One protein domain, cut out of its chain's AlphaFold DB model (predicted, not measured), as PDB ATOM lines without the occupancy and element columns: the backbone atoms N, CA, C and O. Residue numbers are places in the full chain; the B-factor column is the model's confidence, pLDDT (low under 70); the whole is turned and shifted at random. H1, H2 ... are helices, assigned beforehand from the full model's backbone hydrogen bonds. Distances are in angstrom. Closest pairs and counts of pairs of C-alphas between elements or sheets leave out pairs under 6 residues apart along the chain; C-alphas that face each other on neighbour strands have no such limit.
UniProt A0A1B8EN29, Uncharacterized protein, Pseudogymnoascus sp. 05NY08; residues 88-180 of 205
ATOM      1  N   GLY A  88     247.631 271.578 210.885       74.06
ATOM      2  CA  GLY A  88     247.238 271.652 209.481       74.06
ATOM      3  C   GLY A  88     248.356 271.136 208.578       74.06
ATOM      4  O   GLY A  88     248.770 269.979 208.649       74.06
ATOM      5  N   CYS A  89     248.868 272.014 207.727       76.81
ATOM      6  CA  CYS A  89     250.059 271.765 206.926       76.81
ATOM      7  C   CYS A  89     251.326 272.259 207.639       76.81
ATOM      8  O   CYS A  89     251.286 273.142 208.490       76.81
ATOM      9  N   VAL A  90     252.463 271.675 207.268       85.38
ATOM     10  CA  VAL A  90     253.802 272.165 207.616       85.38
ATOM     11  C   VAL A  90     254.646 272.212 206.357       85.38
ATOM     12  O   VAL A  90     254.423 271.432 205.426       85.38
ATOM     13  N   TRP A  91     255.647 273.082 206.350       87.81
ATOM     14  CA  TRP A  91     256.645 273.120 205.295       87.81
ATOM     15  C   TRP A  91     257.925 272.454 205.780       87.81
ATOM     16  O   TRP A  91     258.600 272.971 206.659       87.81
ATOM     17  N   LEU A  92     258.276 271.302 205.213       90.06
ATOM     18  CA  LEU A  92     259.468 270.550 205.604       90.06
ATOM     19  C   LEU A  92     260.579 270.726 204.565       90.06
ATOM     20  O   LEU A  92     260.423 270.299 203.417       90.06
ATOM     21  N   ARG A  93     261.728 271.279 204.972       90.88
ATOM     22  CA  ARG A  93     262.946 271.224 204.152       90.88
ATOM     23  C   ARG A  93     263.462 269.784 204.138       90.88
ATOM     24  O   ARG A  93     263.587 269.142 205.175       90.88
ATOM     25  N   THR A  94     263.735 269.258 202.946       87.00
ATOM     26  CA  THR A  94     264.174 267.858 202.757       87.00
ATOM     27  C   THR A  94     265.564 267.727 202.142       87.00
ATOM     28  O   THR A  94     266.138 266.643 202.186       87.00
ATOM     29  N   ASP A  95     266.122 268.815 201.607       86.38
ATOM     30  CA  ASP A  95     267.462 268.848 201.023       86.38
ATOM     31  C   ASP A  95     268.333 269.858 201.771       86.38
ATOM     32  O   ASP A  95     268.004 271.042 201.859       86.38
ATOM     33  N   TYR A  96     269.432 269.349 202.316       89.62
ATOM     34  CA  TYR A  96     270.433 270.070 203.100       89.62
ATOM     35  C   TYR A  96     271.825 269.961 202.468       89.62
ATOM     36  O   TYR A  96     272.842 270.163 203.124       89.62
ATOM     37  N   SER A  97     271.901 269.559 201.198       88.50
ATOM     38  CA  SER A  97     273.182 269.409 200.517       88.50
ATOM     39  C   SER A  97     273.897 270.752 200.331       88.50
ATOM     40  O   SER A  97     273.279 271.815 200.237       88.50
ATOM     41  N   GLU A  98     275.231 270.703 200.289       87.62
ATOM     42  CA  GLU A  98     276.072 271.889 200.117       87.62
ATOM     43  C   GLU A  98     275.668 272.674 198.856       87.62
ATOM     44  O   GLU A  98     275.542 272.106 197.769       87.62
ATOM     45  N   GLY A  99     275.479 273.988 199.004       84.44
ATOM     46  CA  GLY A  99     275.074 274.880 197.913       84.44
ATOM     47  C   GLY A  99     273.562 274.978 197.686       84.44
ATOM     48  O   GLY A  99     273.148 275.641 196.739       84.44
ATOM     49  N   THR A 100     272.738 274.352 198.534       85.69
ATOM     50  CA  THR A 100     271.271 274.511 198.488       85.69
ATOM     51  C   THR A 100     270.741 275.628 199.383       85.69
ATOM     52  O   THR A 100     269.596 276.037 199.204       85.69
ATOM     53  N   ASP A 101     271.561 276.151 200.300       87.94
ATOM     54  CA  ASP A 101     271.139 277.159 201.281       87.94
ATOM     55  C   ASP A 101     270.654 278.453 200.620       87.94
ATOM     56  O   ASP A 101     269.532 278.865 200.892       87.94
ATOM     57  N   ASP A 102     271.413 279.023 199.677       85.12
ATOM     58  CA  ASP A 102     271.016 280.252 198.965       85.12
ATOM     59  C   ASP A 102     269.684 280.080 198.209       85.12
ATOM     60  O   ASP A 102     268.860 280.992 198.125       85.12
ATOM     61  N   ALA A 103     269.451 278.889 197.645       82.56
ATOM     62  CA  ALA A 103     268.215 278.581 196.933       82.56
ATOM     63  C   ALA A 103     267.032 278.392 197.895       82.56
ATOM     64  O   ALA A 103     265.911 278.777 197.559       82.56
ATOM     65  N   HIS A 104     267.270 277.811 199.076       85.94
ATOM     66  CA  HIS A 104     266.270 277.688 200.138       85.94
ATOM     67  C   HIS A 104     265.922 279.053 200.733       85.94
ATOM     68  O   HIS A 104     264.743 279.371 200.825       85.94
ATOM     69  N   GLU A 105     266.915 279.885 201.053       86.44
ATOM     70  CA  GLU A 105     266.703 281.250 201.552       86.44
ATOM     71  C   GLU A 105     265.901 282.072 200.538       86.44
ATOM     72  O   GLU A 105     264.856 282.626 200.873       86.44
ATOM     73  N   SER A 106     266.294 282.033 199.260       81.12
ATOM     74  CA  SER A 106     265.535 282.699 198.201       81.12
ATOM     75  C   SER A 106     264.112 282.145 198.059       81.12
ATOM     76  O   SER A 106     263.186 282.906 197.799       81.12
ATOM     77  N   LEU A 107     263.883 280.843 198.236       81.56
ATOM     78  CA  LEU A 107     262.530 280.283 198.231       81.56
ATOM     79  C   LEU A 107     261.701 280.810 199.409       81.56
ATOM     80  O   LEU A 107     260.570 281.239 199.200       81.56
ATOM     81  N   VAL A 108     262.269 280.801 200.617       84.62
ATOM     82  CA  VAL A 108     261.603 281.236 201.850       84.62
ATOM     83  C   VAL A 108     261.223 282.717 201.786       84.62
ATOM     84  O   VAL A 108     260.095 283.066 202.105       84.62
ATOM     85  N   GLU A 109     262.105 283.583 201.285       82.00
ATOM     86  CA  GLU A 109     261.829 285.023 201.145       82.00
ATOM     87  C   GLU A 109     260.684 285.349 200.175       82.00
ATOM     88  O   GLU A 109     260.087 286.423 200.248       82.00
ATOM     89  N   ASN A 110     260.398 284.449 199.231       75.06
ATOM     90  CA  ASN A 110     259.442 284.686 198.149       75.06
ATOM     91  C   ASN A 110     258.145 283.878 198.299       75.06
ATOM     92  O   ASN A 110     257.250 284.000 197.461       75.06
ATOM     93  N   VAL A 111     258.024 283.064 199.348       76.88
ATOM     94  CA  VAL A 111     256.804 282.330 199.690       76.88
ATOM     95  C   VAL A 111     256.129 283.020 200.870       76.88
ATOM     96  O   VAL A 111     256.728 283.203 201.923       76.88
ATOM     97  N   ASP A 112     254.855 283.373 200.710       75.75
ATOM     98  CA  ASP A 112     254.040 283.859 201.822       75.75
ATOM     99  C   ASP A 112     253.574 282.665 202.673       75.75
ATOM    100  O   ASP A 112     252.566 282.017 202.378       75.75
ATOM    101  N   PHE A 113     254.334 282.331 203.719       70.44
ATOM    102  CA  PHE A 113     254.013 281.203 204.603       70.44
ATOM    103  C   PHE A 113     252.738 281.421 205.417       70.44
ATOM    104  O   PHE A 113     252.061 280.439 205.722       70.44
ATOM    105  N   CYS A 114     252.346 282.669 205.687       67.19
ATOM    106  CA  CYS A 114     251.050 282.955 206.301       67.19
ATOM    107  C   CYS A 114     249.890 282.517 205.392       67.19
ATOM    108  O   CYS A 114     248.831 282.152 205.889       67.19
ATOM    109  N   ILE A 115     250.075 282.527 204.067       68.19
ATOM    110  CA  ILE A 115     249.085 282.007 203.109       68.19
ATOM    111  C   ILE A 115     249.212 280.487 202.939       68.19
ATOM    112  O   ILE A 115     248.206 279.795 202.799       68.19
ATOM    113  N   VAL A 116     250.436 279.953 202.922       68.50
ATOM    114  CA  VAL A 116     250.684 278.544 202.561       68.50
ATOM    115  C   VAL A 116     250.505 277.574 203.733       68.50
ATOM    116  O   VAL A 116     250.043 276.448 203.533       68.50
ATOM    117  N   VAL A 117     250.897 277.976 204.944       71.38
ATOM    118  CA  VAL A 117     250.867 277.128 206.149       71.38
ATOM    119  C   VAL A 117     250.176 277.772 207.353       71.38
ATOM    120  O   VAL A 117     250.200 277.197 208.442       71.38
ATOM    121  N   ASP A 118     249.525 278.921 207.161       70.94
ATOM    122  CA  ASP A 118     248.871 279.775 208.170       70.94
ATOM    123  C   ASP A 118     249.808 280.413 209.214       70.94
ATOM    124  O   ASP A 118     249.431 281.407 209.832       70.94
ATOM    125  N   ASP A 119     251.006 279.858 209.424       76.06
ATOM    126  CA  ASP A 119     251.935 280.260 210.482       76.06
ATOM    127  C   ASP A 119     253.397 280.007 210.072       76.06
ATOM    128  O   ASP A 119     253.751 278.899 209.659       76.06
ATOM    129  N   GLU A 120     254.257 281.018 210.200       78.25
ATOM    130  CA  GLU A 120     255.692 280.922 209.894       78.25
ATOM    131  C   GLU A 120     256.412 279.899 210.786       78.25
ATOM    132  O   GLU A 120     257.344 279.241 210.321       78.25
ATOM    133  N   ASP A 121     255.931 279.658 212.013       84.31
ATOM    134  CA  ASP A 121     256.507 278.655 212.921       84.31
ATOM    135  C   ASP A 121     256.332 277.213 212.398       84.31
ATOM    136  O   ASP A 121     256.973 276.272 212.874       84.31
ATOM    137  N   ARG A 122     255.512 277.012 211.355       86.12
ATOM    138  CA  ARG A 122     255.343 275.728 210.653       86.12
ATOM    139  C   ARG A 122     256.354 275.509 209.524       86.12
ATOM    140  O   ARG A 122     256.268 274.486 208.832       86.12
ATOM    141  N   LEU A 123     257.318 276.414 209.345       89.94
ATOM    142  CA  LEU A 123     258.517 276.185 208.544       89.94
ATOM    143  C   LEU A 123     259.523 275.337 209.336       89.94
ATOM    144  O   LEU A 123     260.175 275.781 210.276       89.94
ATOM    145  N   LEU A 124     259.657 274.075 208.941       92.06
ATOM    146  CA  LEU A 124     260.527 273.086 209.561       92.06
ATOM    147  C   LEU A 124     261.788 272.913 208.712       92.06
ATOM    148  O   LEU A 124     261.872 272.006 207.878       92.06
ATOM    149  N   ASP A 125     262.767 273.795 208.910       92.12
ATOM    150  CA  ASP A 125     264.000 273.815 208.121       92.12
ATOM    151  C   ASP A 125     265.294 273.629 208.923       92.12
ATOM    152  O   ASP A 125     266.365 273.559 208.331       92.12
ATOM    153  N   ASN A 126     265.226 273.413 210.235       92.56
ATOM    154  CA  ASN A 126     266.396 273.075 211.048       92.56
ATOM    155  C   ASN A 126     266.955 271.672 210.712       92.56
ATOM    156  O   ASN A 126     266.315 270.656 211.000       92.56
ATOM    157  N   GLU A 127     268.174 271.616 210.164       92.88
ATOM    158  CA  GLU A 127     268.836 270.368 209.756       92.88
ATOM    159  C   GLU A 127     268.993 269.365 210.910       92.88
ATOM    160  O   GLU A 127     268.712 268.177 210.746       92.88
ATOM    161  N   GLU A 128     269.393 269.821 212.097       91.69
ATOM    162  CA  GLU A 128     269.661 268.938 213.238       91.69
ATOM    163  C   GLU A 128     268.399 268.214 213.727       91.69
ATOM    164  O   GLU A 128     268.479 267.110 214.274       91.69
ATOM    165  N   LEU A 129     267.230 268.828 213.530       91.00
ATOM    166  CA  LEU A 129     265.944 268.307 213.989       91.00
ATOM    167  C   LEU A 129     265.186 267.548 212.899       91.00
ATOM    168  O   LEU A 129     264.474 266.586 213.210       91.00
ATOM    169  N   TYR A 130     265.314 267.982 211.644       93.31
ATOM    170  CA  TYR A 130     264.411 267.590 210.563       93.31
ATOM    171  C   TYR A 130     265.101 266.966 209.345       93.31
ATOM    172  O   TYR A 130     264.416 266.549 208.409       93.31
ATOM    173  N   ASN A 131     266.430 266.807 209.356       92.00
ATOM    174  CA  ASN A 131     267.133 266.072 208.306       92.00
ATOM    175  C   ASN A 131     266.869 264.560 208.418       92.00
ATOM    176  O   ASN A 131     267.613 263.788 209.030       92.00
ATOM    177  N   PHE A 132     265.768 264.126 207.811       88.75
ATOM    178  CA  PHE A 132     265.387 262.719 207.710       88.75
ATOM    179  C   PHE A 132     265.883 262.051 206.416       88.75
ATOM    180  O   PHE A 132     265.616 260.862 206.205       88.75
ATOM    181  N   GLY A 133     266.597 262.792 205.561       86.69
ATOM    182  CA  GLY A 133     266.944 262.375 204.204       86.69
ATOM    183  C   GLY A 133     265.707 261.963 203.399       86.69
ATOM    184  O   GLY A 133     264.642 262.571 203.503       86.69
ATOM    185  N   ASP A 134     265.823 260.867 202.649       85.69
ATOM    186  CA  ASP A 134     264.735 260.348 201.807       85.69
ATOM    187  C   ASP A 134     263.509 259.857 202.604       85.69
ATOM    188  O   ASP A 134     262.412 259.719 202.052       85.69
ATOM    189  N   ASP A 135     263.663 259.585 203.907       88.25
ATOM    190  CA  ASP A 135     262.587 259.106 204.780       88.25
ATOM    191  C   ASP A 135     261.887 260.261 205.508       88.25
ATOM    192  O   ASP A 135     261.695 260.243 206.726       88.25
ATOM    193  N   TRP A 136     261.465 261.275 204.748       86.38
ATOM    194  CA  TRP A 136     260.759 262.458 205.256       86.38
ATOM    195  C   TRP A 136     259.538 262.116 206.123       86.38
ATOM    196  O   TRP A 136     259.170 262.882 207.007       86.38
ATOM    197  N   ARG A 137     258.930 260.933 205.931       87.62
ATOM    198  CA  ARG A 137     257.794 260.439 206.731       87.62
ATOM    199  C   ARG A 137     258.121 260.294 208.212       87.62
ATOM    200  O   ARG A 137     257.201 260.239 209.023       87.62
ATOM    201  N   ARG A 138     259.403 260.265 208.583       88.81
ATOM    202  CA  ARG A 138     259.841 260.337 209.980       88.81
ATOM    203  C   ARG A 138     259.401 261.615 210.683       88.81
ATOM    204  O   ARG A 138     259.329 261.596 211.908       88.81
ATOM    205  N   ILE A 139     259.002 262.656 209.949       92.00
ATOM    206  CA  ILE A 139     258.322 263.809 210.541       92.00
ATOM    207  C   ILE A 139     257.076 263.397 211.329       92.00
ATOM    208  O   ILE A 139     256.788 264.006 212.345       92.00
ATOM    209  N   LEU A 140     256.393 262.309 210.954       91.12
ATOM    210  CA  LEU A 140     255.231 261.792 211.681       91.12
ATOM    211  C   LEU A 140     255.599 261.150 213.028       91.12
ATOM    212  O   LEU A 140     254.735 261.011 213.886       91.12
ATOM    213  N   ASP A 141     256.863 260.766 213.246       91.62
ATOM    214  CA  ASP A 141     257.334 260.356 214.577       91.62
ATOM    215  C   ASP A 141     257.484 261.584 215.514       91.62
ATOM    216  O   ASP A 141     257.488 261.431 216.740       91.62
ATOM    217  N   VAL A 142     257.607 262.794 214.945       93.00
ATOM    218  CA  VAL A 142     257.680 264.073 215.671       93.00
ATOM    219  C   VAL A 142     256.297 264.707 215.768       93.00
ATOM    220  O   VAL A 142     255.859 264.969 216.877       93.00
ATOM    221  N   PHE A 143     255.580 264.855 214.653       92.06
ATOM    222  CA  PHE A 143     254.248 265.455 214.518       92.06
ATOM    223  C   PHE A 143     253.212 264.453 213.952       92.06
ATOM    224  O   PHE A 143     252.767 264.580 212.807       92.06
ATOM    225  N   PRO A 144     252.813 263.414 214.707       90.62
ATOM    226  CA  PRO A 144     251.711 262.521 214.356       90.62
ATOM    227  C   PRO A 144     250.366 263.224 214.110       90.62
ATOM    228  O   PRO A 144     249.487 262.633 213.483       90.62
ATOM    229  N   GLU A 145     250.191 264.453 214.590       88.06
ATOM    230  CA  GLU A 145     249.022 265.315 214.390       88.06
ATOM    231  C   GLU A 145     248.778 265.642 212.910       88.06
ATOM    232  O   GLU A 145     247.630 265.812 212.512       88.06
ATOM    233  N   LEU A 146     249.827 265.607 212.074       84.62
ATOM    234  CA  LEU A 146     249.720 265.752 210.615       84.62
ATOM    235  C   LEU A 146     248.854 264.659 209.969       84.62
ATOM    236  O   LEU A 146     248.385 264.800 208.839       84.62
ATOM    237  N   VAL A 147     248.645 263.533 210.661       80.06
ATOM    238  CA  VAL A 147     247.753 262.468 210.201       80.06
ATOM    239  C   VAL A 147     246.333 262.783 210.648       80.06
ATOM    240  O   VAL A 147     245.843 262.230 211.636       80.06
ATOM    241  N   ASN A 148     245.664 263.647 209.894       66.81
ATOM    242  CA  ASN A 148     244.254 263.940 210.103       66.81
ATOM    243  C   ASN A 148     243.364 262.849 209.464       66.81
ATOM    244  O   ASN A 148     243.702 262.323 208.398       66.81
ATOM    245  N   SER A 149     242.225 262.503 210.081       53.12
ATOM    246  CA  SER A 149     241.154 261.793 209.362       53.12
ATOM    247  C   SER A 149     239.857 262.575 209.404       53.12
ATOM    248  O   SER A 149     239.301 262.815 210.470       53.12
ATOM    249  N   ASP A 150     239.343 262.759 208.198       52.25
ATOM    250  CA  ASP A 150     237.961 263.032 207.834       52.25
ATOM    251  C   ASP A 150     237.436 264.463 208.009       52.25
ATOM    252  O   ASP A 150     237.113 264.932 209.094       52.25
ATOM    253  N   GLY A 151     237.229 265.107 206.851       44.69
ATOM    254  CA  GLY A 151     236.275 266.203 206.663       44.69
ATOM    255  C   GLY A 151     236.764 267.336 205.761       44.69
ATOM    256  O   GLY A 151     236.015 267.802 204.907       44.69
ATOM    257  N   ALA A 152     238.027 267.744 205.898       45.81
ATOM    258  CA  ALA A 152     238.572 268.940 205.244       45.81
ATOM    259  C   ALA A 152     239.284 268.677 203.903       45.81
ATOM    260  O   ALA A 152     239.917 269.575 203.359       45.81
ATOM    261  N   TYR A 153     239.184 267.467 203.335       45.06
ATOM    262  CA  TYR A 153     239.855 267.145 202.065       45.06
ATOM    263  C   TYR A 153     239.438 268.068 200.910       45.06
ATOM    264  O   TYR A 153     240.238 268.304 200.013       45.06
ATOM    265  N   ALA A 154     238.222 268.624 200.941       43.66
ATOM    266  CA  ALA A 154     237.763 269.546 199.905       43.66
ATOM    267  C   ALA A 154     238.417 270.938 199.998       43.66
ATOM    268  O   ALA A 154     238.720 271.513 198.962       43.66
ATOM    269  N   THR A 155     238.671 271.465 201.203       48.34
ATOM    270  CA  THR A 155     239.333 272.770 201.388       48.34
ATOM    271  C   THR A 155     240.855 272.652 201.346       48.34
ATOM    272  O   THR A 155     241.510 273.506 200.766       48.34
ATOM    273  N   HIS A 156     241.435 271.562 201.863       52.59
ATOM    274  CA  HIS A 156     242.881 271.317 201.772       52.59
ATOM    275  C   HIS A 156     243.370 271.145 200.334       52.59
ATOM    276  O   HIS A 156     244.507 271.485 200.043       52.59
ATOM    277  N   GLN A 157     242.545 270.623 199.425       52.25
ATOM    278  CA  GLN A 157     242.973 270.413 198.044       52.25
ATOM    279  C   GLN A 157     243.185 271.732 197.285       52.25
ATOM    280  O   GLN A 157     244.087 271.800 196.457       52.25
ATOM    281  N   GLU A 158     242.405 272.774 197.585       55.75
ATOM    282  CA  GLU A 158     242.595 274.113 197.008       55.75
ATOM    283  C   GLU A 158     243.882 274.763 197.541       55.75
ATOM    284  O   GLU A 158     244.696 275.217 196.742       55.75
ATOM    285  N   PHE A 159     244.138 274.686 198.855       54.44
ATOM    286  CA  PHE A 159     245.398 275.155 199.457       54.44
ATOM    287  C   PHE A 159     246.624 274.376 198.962       54.44
ATOM    288  O   PHE A 159     247.667 274.966 198.700       54.44
ATOM    289  N   LEU A 160     246.507 273.055 198.788       59.28
ATOM    290  CA  LEU A 160     247.581 272.232 198.226       59.28
ATOM    291  C   LEU A 160     247.850 272.589 196.764       59.28
ATOM    292  O   LEU A 160     249.009 272.661 196.375       59.28
ATOM    293  N   GLN A 161     246.808 272.843 195.967       61.56
ATOM    294  CA  GLN A 161     246.974 273.274 194.580       61.56
ATOM    295  C   GLN A 161     247.649 274.648 194.502       61.56
ATOM    296  O   GLN A 161     248.539 274.845 193.680       61.56
ATOM    297  N   GLU A 162     247.265 275.581 195.372       62.19
ATOM    298  CA  GLU A 162     247.878 276.906 195.452       62.19
ATOM    299  C   GLU A 162     249.344 276.821 195.909       62.19
ATOM    300  O   GLU A 162     250.222 277.405 195.272       62.19
ATOM    301  N   ALA A 163     249.648 276.012 196.927       58.47
ATOM    302  CA  ALA A 163     251.016 275.738 197.369       58.47
ATOM    303  C   ALA A 163     251.866 275.060 196.277       58.47
ATOM    304  O   ALA A 163     253.030 275.414 196.085       58.47
ATOM    305  N   GLU A 164     251.296 274.109 195.528       66.56
ATOM    306  CA  GLU A 164     251.944 273.488 194.367       66.56
ATOM    307  C   GLU A 164     252.231 274.517 193.266       66.56
ATOM    308  O   GLU A 164     253.337 274.533 192.719       66.56
ATOM    309  N   ASP A 165     251.289 275.415 192.978       71.44
ATOM    310  CA  ASP A 165     251.470 276.489 192.002       71.44
ATOM    311  C   ASP A 165     252.568 277.471 192.449       71.44
ATOM    312  O   ASP A 165     253.412 277.860 191.633       71.44
ATOM    313  N   PHE A 166     252.620 277.835 193.735       64.75
ATOM    314  CA  PHE A 166     253.703 278.640 194.310       64.75
ATOM    315  C   PHE A 166     255.058 277.932 194.211       64.75
ATOM    316  O   PHE A 166     256.033 278.538 193.767       64.75
ATOM    317  N   LEU A 167     255.120 276.635 194.522       64.62
ATOM    318  CA  LEU A 167     256.330 275.821 194.380       64.62
ATOM    319  C   LEU A 167     256.818 275.754 192.931       64.62
ATOM    320  O   LEU A 167     258.020 275.846 192.676       64.62
ATOM    321  N   ILE A 168     255.909 275.582 191.970       71.88
ATOM    322  CA  ILE A 168     256.242 275.566 190.542       71.88
ATOM    323  C   ILE A 168     256.796 276.930 190.115       71.88
ATOM    324  O   ILE A 168     257.830 276.978 189.444       71.88
ATOM    325  N   LYS A 169     256.155 278.031 190.528       67.25
ATOM    326  CA  LYS A 169     256.609 279.399 190.233       67.25
ATOM    327  C   LYS A 169     257.985 279.680 190.835       67.25
ATOM    328  O   LYS A 169     258.865 280.156 190.125       67.25
ATOM    329  N   ALA A 170     258.202 279.322 192.097       61.75
ATOM    330  CA  ALA A 170     259.479 279.531 192.763       61.75
ATOM    331  C   ALA A 170     260.599 278.675 192.150       61.75
ATOM    332  O   ALA A 170     261.697 279.171 191.909       61.75
ATOM    333  N   LYS A 171     260.320 277.418 191.774       63.69
ATOM    334  CA  LYS A 171     261.270 276.581 191.016       63.69
ATOM    335  C   LYS A 171     261.620 277.183 189.655       63.69
ATOM    336  O   LYS A 171     262.779 277.133 189.253       63.69
ATOM    337  N   ALA A 172     260.640 277.739 188.943       66.69
ATOM    338  CA  ALA A 172     260.880 278.419 187.671       66.69
ATOM    339  C   ALA A 172     261.745 279.678 187.856       66.69
ATOM    340  O   ALA A 172     262.673 279.890 187.075       66.69
ATOM    341  N   TYR A 173     261.496 280.453 188.914       60.06
ATOM    342  CA  TYR A 173     262.305 281.614 189.285       60.06
ATOM    343  C   TYR A 173     263.759 281.228 189.596       60.06
ATOM    344  O   TYR A 173     264.684 281.785 189.005       60.06
ATOM    345  N   LEU A 174     263.970 280.207 190.435       57.66
ATOM    346  CA  LEU A 174     265.302 279.687 190.776       57.66
ATOM    347  C   LEU A 174     266.060 279.136 189.554       57.66
ATOM    348  O   LEU A 174     267.286 279.188 189.505       57.66
ATOM    349  N   ALA A 175     265.348 278.642 188.538       67.06
ATOM    350  CA  ALA A 175     265.931 278.185 187.276       67.06
ATOM    351  C   ALA A 175     266.224 279.321 186.267       67.06
ATOM    352  O   ALA A 175     266.671 279.042 185.152       67.06
ATOM    353  N   GLY A 176     265.976 280.586 186.631       60.03
ATOM    354  CA  GLY A 176     266.194 281.756 185.775       60.03
ATOM    355  C   GLY A 176     265.076 282.032 184.761       60.03
ATOM    356  O   GLY A 176     265.336 282.668 183.740       60.03
ATOM    357  N   GLY A 177     263.857 281.535 184.995       55.56
ATOM    358  CA  GLY A 177     262.680 281.802 184.160       55.56
ATOM    359  C   GLY A 177     261.918 283.077 184.557       55.56
ATOM    360  O   GLY A 177     261.861 283.424 185.735       55.56
ATOM    361  N   ASP A 178     261.299 283.749 183.579       49.59
ATOM    362  CA  ASP A 178     260.392 284.886 183.812       49.59
ATOM    363  C   ASP A 178     259.061 284.422 184.434       49.59
ATOM    364  O   ASP A 178     258.435 283.464 183.963       49.59
ATOM    365  N   ILE A 179     258.605 285.122 185.480       52.22
ATOM    366  CA  ILE A 179     257.327 284.861 186.162       52.22
ATOM    367  C   ILE A 179     256.199 285.593 185.404       52.22
ATOM    368  O   ILE A 179     256.348 286.779 185.118       52.22
ATOM    369  N   PRO A 180     255.048 284.960 185.090       46.59
ATOM    370  CA  PRO A 180     254.006 285.599 184.286       46.59
ATOM    371  C   PRO A 180     253.040 286.514 185.057       46.59
ATOM    372  O   PRO A 180     252.067 286.959 184.449       46.59
TER     373      PRO A 180
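AT A GLANCE: This is residues 88 to 180 of the 205 residues of an uncharacterized protein of Pseudogymnoascus sp. 05NY08 (UniProt A0A1B8EN29). One long helix, H5, makes one side of the domain, with H1 crossing it steeply near H5's last residues and the short H2 beside residues 159 to 163. H3 and H4 lie away from H5 on the far side, and the unnamed stretch from residue 88 to 96 runs through the middle between the two sides. The printed part has 93 residues with five named helices, H1 to H5 in order along the chain, and no named strand; its class is all helix. The whole is compact and rounded, with a radius of gyration of the C-alphas of 14.2 A and spans of 40 by 33 by 21 A.

IN THESE COORDINATES: Find C-alpha 153 at (239.855, 267.145, 202.065); from there H5, residues 153 to 174, runs 30.5 A to C-alpha 174 at (265.302, 279.687, 190.776). Go back to C-alpha 101 at (271.139, 277.159, 201.281), where H1, residues 101 to 110, begins its 14.3 A. H2 is residues 113 to 116, 4.7 A long, and H3 is residues 127 to 130, 5.3 A long. H4, residues 136 to 142, measures 11.0 A.

HOW THE PARTS SIT: Start at H5, which touches H1 with residues 170 to 174 alone. The closest C-alphas there are those of Leu 107 and Ala 170, 6.3 A apart, and the two helices run opposite ways at a steep tilt of 56 degrees. H5 only just touches H2, with 3 pairs of C-alphas within 8 A and with its residues 159 to 163 alone; the closest C-alphas are those of Val 116 and Ala 163, 5.9 A apart. Farther out, H3 and H4 are close but not clearly touching: their closest C-alphas, of Tyr 130 and Ile 139, are 7.2 A apart. Both are apart from H5 and from H1. Look also at residues 91 to 92, which form a short parallel pairing with residues 123 to 124. In H1 every O i to N i+4 pair is within hydrogen-bond range; in H5 it is 17 of 18, and in H4 it is 0 of 3, beside 4 of 4 O i to N i+3 pairs, while H2 and H3 are too short for an O i to N i+4 pair.

THE WHOLE: The C-alphas farthest apart, of Glu 98 and Gly 151, are 40.7 A from each other. Residues 97 to 102 stand free, and so do residues 149 to 155, of which 153 to 155 belong to H5. The printed part has no cut and no long link; H1 to H2 and H3 to H4 are tight. The mean pLDDT of the printed part is 75.1, and you will find values under 70 at residues 114 to 116, 148 to 164, 166 to 167 and 169 to 180 of this model.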